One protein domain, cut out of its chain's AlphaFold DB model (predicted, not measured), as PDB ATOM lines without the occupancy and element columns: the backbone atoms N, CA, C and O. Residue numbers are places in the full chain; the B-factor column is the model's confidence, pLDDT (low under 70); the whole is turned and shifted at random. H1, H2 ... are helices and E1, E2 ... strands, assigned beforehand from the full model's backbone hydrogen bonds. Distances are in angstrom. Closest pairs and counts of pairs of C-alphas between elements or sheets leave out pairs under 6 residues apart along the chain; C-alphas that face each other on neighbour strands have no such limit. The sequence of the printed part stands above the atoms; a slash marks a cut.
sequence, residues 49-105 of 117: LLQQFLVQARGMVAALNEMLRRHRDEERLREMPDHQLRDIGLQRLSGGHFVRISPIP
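This is residues 49 to 105 of the 117 residues of the protein "Uncharacterized protein YjiS (DUF1127 family)" of Aurantimonas endophytica (UniProt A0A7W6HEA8). A small head, made of the two-stranded hairpin E1 and E2 with the short helix H2 packed on E1, sits at one end of the long helix H1, whose residues 49 to 73 stick out as an arm. The 57 printed residues run H1, H2, E1, E2, with an antiparallel sheet, and are mostly helix. The whole is extended, with a radius of gyration of the C-alphas of 17.3 A and spans of 52 by 27 by 17 A.

E1 is residues 90 to 92, 6.8 A, and E2 residues 98 to 100, 6.9 A, ending at C-alpha 100 (150.956, 129.555, 141.462). H2 is residues 82 to 87, 8.7 A. H1 is residues 49 to 79, 45.2 A, from C-alpha 49 (113.497, 114.807, 159.932).

The hairpin E1 and E2 is antiparallel at 149 degrees; N 91 and O 99, 2.8 A, are within hydrogen-bond range. The closest C-alphas of H2 and E1, Leu 85 and Gln 91, are 6.0 A apart. H1 and H2 are close but not clearly touching, the closest C-alphas, Leu 77 and Leu 85, 7.5 A apart, at a steep tilt of 61 degrees, opposite ways. H1 is only just apart from E1 and from E2, closest 8.5 A each. In H1 and H2 every O i to N i+4 pair is within hydrogen-bond range.

The C-alphas farthest apart, Leu 49 and Pro 105, are 53.9 A apart. The printed part has no cut, and its three links are tight. Residues 103 to 105 have pLDDT under 70.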
ATOM      1  N   LEU A  49     112.389 115.766 159.931       80.94
ATOM      2  CA  LEU A  49     113.497 114.807 159.932       80.94
ATOM      3  C   LEU A  49     113.893 114.364 158.517       80.94
ATOM      4  O   LEU A  49     115.074 114.371 158.183       80.94
ATOM      5  N   LEU A  50     112.921 114.039 157.657       81.25
ATOM      6  CA  LEU A  50     113.200 113.668 156.269       81.25
ATOM      7  C   LEU A  50     113.803 114.845 155.492       81.25
ATOM      8  O   LEU A  50     114.737 114.658 154.718       81.25
ATOM      9  N   GLN A  51     113.313 116.066 155.726       80.50
ATOM     10  CA  GLN A  51     113.897 117.266 155.122       80.50
ATOM     11  C   GLN A  51     115.352 117.468 155.565       80.50
ATOM     12  O   GLN A  51     116.211 117.698 154.718       80.50
ATOM     13  N   GLN A  52     115.647 117.331 156.860       80.06
ATOM     14  CA  GLN A  52     117.014 117.436 157.385       80.06
ATOM     15  C   GLN A  52     117.942 116.368 156.796       80.06
ATOM     16  O   GLN A  52     119.064 116.684 156.402       80.06
ATOM     17  N   PHE A  53     117.463 115.129 156.672       84.44
ATOM     18  CA  PHE A  53     118.227 114.042 156.067       84.44
ATOM     19  C   PHE A  53     118.532 114.311 154.590       84.44
ATOM     20  O   PHE A  53     119.674 114.179 154.159       84.44
ATOM     21  N   LEU A  54     117.539 114.757 153.815       84.94
ATOM     22  CA  LEU A  54     117.729 115.103 152.405       84.94
ATOM     23  C   LEU A  54     118.696 116.280 152.224       84.94
ATOM     24  O   LEU A  54     119.490 116.277 151.284       84.94
ATOM     25  N   VAL A  55     118.666 117.267 153.124       83.56
ATOM     26  CA  VAL A  55     119.624 118.382 153.124       83.56
ATOM     27  C   VAL A  55     121.044 117.883 153.408       83.56
ATOM     28  O   VAL A  55     121.957 118.232 152.659       83.56
ATOM     29  N   GLN A  56     121.238 117.026 154.417       84.25
ATOM     30  CA  GLN A  56     122.550 116.430 154.697       84.25
ATOM     31  C   GLN A  56     123.056 115.568 153.539       84.25
ATOM     32  O   GLN A  56     124.185 115.751 153.088       84.25
ATOM     33  N   ALA A  57     122.213 114.680 153.008       86.44
ATOM     34  CA  ALA A  57     122.562 113.819 151.885       86.44
ATOM     35  C   ALA A  57     122.967 114.646 150.656       86.44
ATOM     36  O   ALA A  57     123.956 114.342 149.991       86.44
ATOM     37  N   ARG A  58     122.257 115.748 150.385       85.88
ATOM     38  CA  ARG A  58     122.605 116.666 149.295       85.88
ATOM     39  C   ARG A  58     123.949 117.358 149.531       85.88
ATOM     40  O   ARG A  58     124.716 117.504 148.581       85.88
ATOM     41  N   GLY A  59     124.249 117.738 150.772       85.69
ATOM     42  CA  GLY A  59     125.558 118.271 151.160       85.69
ATOM     43  C   GLY A  59     126.688 117.259 150.952       85.69
ATOM     44  O   GLY A  59     127.710 117.596 150.359       85.69
ATOM     45  N   MET A  60     126.475 116.003 151.348       89.62
ATOM     46  CA  MET A  60     127.445 114.918 151.147       89.62
ATOM     47  C   MET A  60     127.698 114.631 149.665       89.62
ATOM     48  O   MET A  60     128.849 114.538 149.247       89.62
ATOM     49  N   VAL A  61     126.643 114.548 148.849       89.56
ATOM     50  CA  VAL A  61     126.775 114.337 147.397       89.56
ATOM     51  C   VAL A  61     127.488 115.515 146.731       89.56
ATOM     52  O   VAL A  61     128.309 115.312 145.839       89.56
ATOM     53  N   ALA A  62     127.220 116.750 147.164       87.00
ATOM     54  CA  ALA A  62     127.943 117.920 146.672       87.00
ATOM     55  C   ALA A  62     129.437 117.856 147.030       87.00
ATOM     56  O   ALA A  62     130.272 118.074 146.155       87.00
ATOM     57  N   ALA A  63     129.772 117.490 148.270       87.06
ATOM     58  CA  ALA A  63     131.155 117.327 148.712       87.06
ATOM     59  C   ALA A  63     131.886 116.207 147.951       87.06
ATOM     60  O   ALA A  63     133.032 116.386 147.541       87.06
ATOM     61  N   LEU A  64     131.216 115.078 147.700       91.62
ATOM     62  CA  LEU A  64     131.769 113.976 146.913       91.62
ATOM     63  C   LEU A  64     132.029 114.400 145.460       91.62
ATOM     64  O   LEU A  64     133.097 114.140 144.914       91.62
ATOM     65  N   ASN A  65     131.071 115.091 144.839       89.00
ATOM     66  CA  ASN A  65     131.231 115.603 143.478       89.00
ATOM     67  C   ASN A  65     132.366 116.625 143.379       89.00
ATOM     68  O   ASN A  65     133.113 116.612 142.407       89.00
ATOM     69  N   GLU A  66     132.504 117.495 144.376       86.00
ATOM     70  CA  GLU A  66     133.604 118.454 144.461       86.00
ATOM     71  C   GLU A  66     134.960 117.743 144.582       86.00
ATOM     72  O   GLU A  66     135.914 118.105 143.899       86.00
ATOM     73  N   MET A  67     135.036 116.675 145.377       87.25
ATOM     74  CA  MET A  67     136.239 115.849 145.501       87.25
ATOM     75  C   MET A  67     136.603 115.162 144.179       87.25
ATOM     76  O   MET A  67     137.755 115.208 143.754       87.25
ATOM     77  N   LEU A  68     135.615 114.581 143.490       85.81
ATOM     78  CA  LEU A  68     135.810 113.953 142.180       85.81
ATOM     79  C   LEU A  68     136.237 114.966 141.113       85.81
ATOM     80  O   LEU A  68     137.053 114.643 140.253       85.81
ATOM     81  N   ARG A  69     135.696 116.190 141.158       88.00
ATOM     82  CA  ARG A  69     136.126 117.284 140.277       88.00
ATOM     83  C   ARG A  69     137.585 117.635 140.521       88.00
ATOM     84  O   ARG A  69     138.349 117.622 139.568       88.00
ATOM     85  N   ARG A  70     137.981 117.834 141.782       81.25
ATOM     86  CA  ARG A  70     139.378 118.127 142.141       81.25
ATOM     87  C   ARG A  70     140.331 117.041 141.671       81.25
ATOM     88  O   ARG A  70     141.337 117.366 141.062       81.25
ATOM     89  N   HIS A  71     139.987 115.771 141.873       83.88
ATOM     90  CA  HIS A  71     140.832 114.665 141.421       83.88
ATOM     91  C   HIS A  71     141.012 114.661 139.896       83.88
ATOM     92  O   HIS A  71     142.127 114.525 139.402       83.88
ATOM     93  N   ARG A  72     139.926 114.863 139.139       86.06
ATOM     94  CA  ARG A  72     139.993 114.970 137.671       86.06
ATOM     95  C   ARG A  72     140.798 116.183 137.218       86.06
ATOM     96  O   ARG A  72     141.556 116.088 136.259       86.06
ATOM     97  N   ASP A  73     140.624 117.317 137.889       86.31
ATOM     98  CA  ASP A  73     141.371 118.535 137.589       86.31
ATOM     99  C   ASP A  73     142.866 118.341 137.884       86.31
ATOM    100  O   ASP A  73     143.704 118.748 137.086       86.31
ATOM    101  N   GLU A  74     143.218 117.654 138.972       84.69
ATOM    102  CA  GLU A  74     144.599 117.291 139.303       84.69
ATOM    103  C   GLU A  74     145.223 116.352 138.265       84.69
ATOM    104  O   GLU A  74     146.354 116.588 137.834       84.69
ATOM    105  N   GLU A  75     144.505 115.317 137.826       87.06
ATOM    106  CA  GLU A  75     144.959 114.426 136.750       87.06
ATOM    107  C   GLU A  75     145.176 115.198 135.449       87.06
ATOM    108  O   GLU A  75     146.242 115.106 134.835       87.06
ATOM    109  N   ARG A  76     144.223 116.057 135.082       86.69
ATOM    110  CA  ARG A  76     144.339 116.909 133.898       86.69
ATOM    111  C   ARG A  76     145.546 117.842 133.984       86.69
ATOM    112  O   ARG A  76     146.245 118.014 132.990       86.69
ATOM    113  N   LEU A  77     145.823 118.425 135.152       87.12
ATOM    114  CA  LEU A  77     147.005 119.264 135.372       87.12
ATOM    115  C   LEU A  77     148.314 118.467 135.265       87.12
ATOM    116  O   LEU A  77     149.323 119.017 134.820       87.12
ATOM    117  N   ARG A  78     148.318 117.181 135.639       86.31
ATOM    118  CA  ARG A  78     149.481 116.295 135.460       86.31
ATOM    119  C   ARG A  78     149.749 115.997 133.989       86.31
ATOM    120  O   ARG A  78     150.914 115.973 133.595       86.31
ATOM    121  N   GLU A  79     148.712 115.819 133.184       90.25
ATOM    122  CA  GLU A  79     148.845 115.580 131.740       90.25
ATOM    123  C   GLU A  79     149.161 116.857 130.948       90.25
ATOM    124  O   GLU A  79     149.753 116.802 129.870       90.25
ATOM    125  N   MET A  80     148.793 118.025 131.481       89.81
ATOM    126  CA  MET A  80     148.964 119.302 130.797       89.81
ATOM    127  C   MET A  80     150.450 119.650 130.625       89.81
ATOM    128  O   MET A  80     151.210 119.528 131.584       89.81
ATOM    129  N   PRO A  81     150.907 120.117 129.451       89.94
ATOM    130  CA  PRO A  81     152.304 120.489 129.246       89.94
ATOM    131  C   PRO A  81     152.676 121.782 129.993       89.94
ATOM    132  O   PRO A  81     151.843 122.659 130.223       89.94
ATOM    133  N   ASP A  82     153.960 121.936 130.332       86.00
ATOM    134  CA  ASP A  82     154.446 123.029 131.193       86.00
ATOM    135  C   ASP A  82     154.164 124.438 130.655       86.00
ATOM    136  O   ASP A  82     153.955 125.358 131.441       86.00
ATOM    137  N   HIS A  83     154.137 124.629 129.333       85.25
ATOM    138  CA  HIS A  83     153.805 125.928 128.742       85.25
ATOM    139  C   HIS A  83     152.346 126.317 129.020       85.25
ATOM    140  O   HIS A  83     152.093 127.425 129.477       85.25
ATOM    141  N   GLN A  84     151.407 125.379 128.866       87.12
ATOM    142  CA  GLN A  84     149.999 125.613 129.189       87.12
ATOM    143  C   GLN A  84     149.813 125.853 130.688       87.12
ATOM    144  O   GLN A  84     148.997 126.685 131.080       87.12
ATOM    145  N   LEU A  85     150.571 125.148 131.544       88.81
ATOM    146  CA  LEU A  85     150.527 125.385 132.992       88.81
ATOM    147  C   LEU A  85     150.930 126.829 133.298       88.81
ATOM    148  O   LEU A  85     150.235 127.509 134.047       88.81
ATOM    149  N   ARG A  86     151.988 127.328 132.652       85.25
ATOM    150  CA  ARG A  86     152.438 128.718 132.805       85.25
ATOM    151  C   ARG A  86     151.409 129.728 132.301       85.25
ATOM    152  O   ARG A  86     151.242 130.758 132.952       85.25
ATOM    153  N   ASP A  87     150.688 129.426 131.222       85.56
ATOM    154  CA  ASP A  87     149.632 130.301 130.684       85.56
ATOM    155  C   ASP A  87     148.486 130.515 131.683       85.56
ATOM    156  O   ASP A  87     147.938 131.615 131.782       85.56
ATOM    157  N   ILE A  88     148.157 129.490 132.480       84.50
ATOM    158  CA  ILE A  88     147.180 129.588 133.578       84.50
ATOM    159  C   ILE A  88     147.807 130.027 134.912       84.50
ATOM    160  O   ILE A  88     147.140 130.009 135.951       84.50
ATOM    161  N   GLY A  89     149.077 130.437 134.902       86.62
ATOM    162  CA  GLY A  89     149.796 130.916 136.080       86.62
ATOM    163  C   GLY A  89     150.181 129.813 137.064       86.62
ATOM    164  O   GLY A  89     150.278 130.077 138.261       86.62
ATOM    165  N   LEU A  90     150.385 128.582 136.596       89.81
ATOM    166  CA  LEU A  90     150.879 127.452 137.381       89.81
ATOM    167  C   LEU A  90     152.281 127.019 136.931       89.81
ATOM    168  O   LEU A  90     152.651 127.100 135.763       89.81
ATOM    169  N   GLN A  91     153.061 126.501 137.874       89.38
ATOM    170  CA  GLN A  91     154.348 125.861 137.633       89.38
ATOM    171  C   GLN A  91     154.363 124.486 138.289       89.38
ATOM    172  O   GLN A  91     154.024 124.351 139.466       89.38
ATOM    173  N   ARG A  92     154.790 123.471 137.535       89.38
ATOM    174  CA  ARG A  92     155.041 122.129 138.061       89.38
ATOM    175  C   ARG A  92     156.396 122.096 138.769       89.38
ATOM    176  O   ARG A  92     157.394 122.548 138.211       89.38
ATOM    177  N   LEU A  93     156.426 121.558 139.983       86.81
ATOM    178  CA  LEU A  93     157.639 121.330 140.764       86.81
ATOM    179  C   LEU A  93     158.128 119.885 140.623       86.81
ATOM    180  O   LEU A  93     157.354 118.966 140.332       86.81
ATOM    181  N   SER A  94     159.414 119.670 140.904       81.81
ATOM    182  CA  SER A  94     159.964 118.332 141.129       81.81
ATOM    183  C   SER A  94     159.208 117.666 142.284       81.81
ATOM    184  O   SER A  94     159.184 118.202 143.390       81.81
ATOM    185  N   GLY A  95     158.557 116.532 142.015       81.62
ATOM    186  CA  GLY A  95     157.663 115.856 142.966       81.62
ATOM    187  C   GLY A  95     156.174 115.917 142.603       81.62
ATOM    188  O   GLY A  95     155.356 115.348 143.314       81.62
ATOM    189  N   GLY A  96     155.805 116.565 141.490       80.25
ATOM    190  CA  GLY A  96     154.429 116.536 140.972       80.25
ATOM    191  C   GLY A  96     153.466 117.511 141.655       80.25
ATOM    192  O   GLY A  96     152.259 117.434 141.438       80.25
ATOM    193  N   HIS A  97     153.990 118.436 142.461       85.12
ATOM    194  CA  HIS A  97     153.224 119.534 143.045       85.12
ATOM    195  C   HIS A  97     153.106 120.710 142.068       85.12
ATOM    196  O   HIS A  97     153.985 120.924 141.231       85.12
ATOM    197  N   PHE A  98     152.042 121.503 142.208       87.75
ATOM    198  CA  PHE A  98     151.819 122.713 141.417       87.75
ATOM    199  C   PHE A  98     151.844 123.942 142.320       87.75
ATOM    200  O   PHE A  98     151.203 123.958 143.370       87.75
ATOM    201  N   VAL A  99     152.551 124.986 141.897       88.75
ATOM    202  CA  VAL A  99     152.562 126.289 142.575       88.75
ATOM    203  C   VAL A  99     152.047 127.373 141.648       88.75
ATOM    204  O   VAL A  99     152.241 127.312 140.436       88.75
ATOM    205  N   ARG A 100     151.377 128.376 142.217       88.31
ATOM    206  CA  ARG A 100     150.956 129.555 141.462       88.31
ATOM    207  C   ARG A 100     152.151 130.466 141.219       88.31
ATOM    208  O   ARG A 100     152.813 130.888 142.163       88.31
ATOM    209  N   ILE A 101     152.383 130.801 139.959       82.94
ATOM    210  CA  ILE A 101     153.308 131.855 139.569       82.94
ATOM    211  C   ILE A 101     152.569 133.172 139.800       82.94
ATOM    212  O   ILE A 101     151.579 133.462 139.125       82.94
ATOM    213  N   SER A 102     153.021 133.969 140.770       75.12
ATOM    214  CA  SER A 102     152.505 135.331 140.912       75.12
ATOM    215  C   SER A 102     152.780 136.106 139.620       75.12
ATOM    216  O   SER A 102     153.914 136.065 139.131       75.12
ATOM    217  N   PRO A 103     151.789 136.822 139.057       65.56
ATOM    218  CA  PRO A 103     152.040 137.693 137.921       65.56
ATOM    219  C   PRO A 103     153.098 138.714 138.334       65.56
ATOM    220  O   PRO A 103     152.984 139.358 139.377       65.56
ATOM    221  N   ILE A 104     154.153 138.827 137.533       64.88
ATOM    222  CA  ILE A 104     155.262 139.727 137.836       64.88
ATOM    223  C   ILE A 104     154.702 141.164 137.843       64.88
ATOM    224  O   ILE A 104     154.005 141.525 136.891       64.88
ATOM    225  N   PRO A 105     154.960 141.985 138.881       60.53
ATOM    226  CA  PRO A 105     154.258 143.255 139.101       60.53
ATOM    227  C   PRO A 105     154.270 144.219 137.903       60.53
ATOM    228  O   PRO A 105     153.274 144.887 137.651       60.53
TER     229      PRO A 105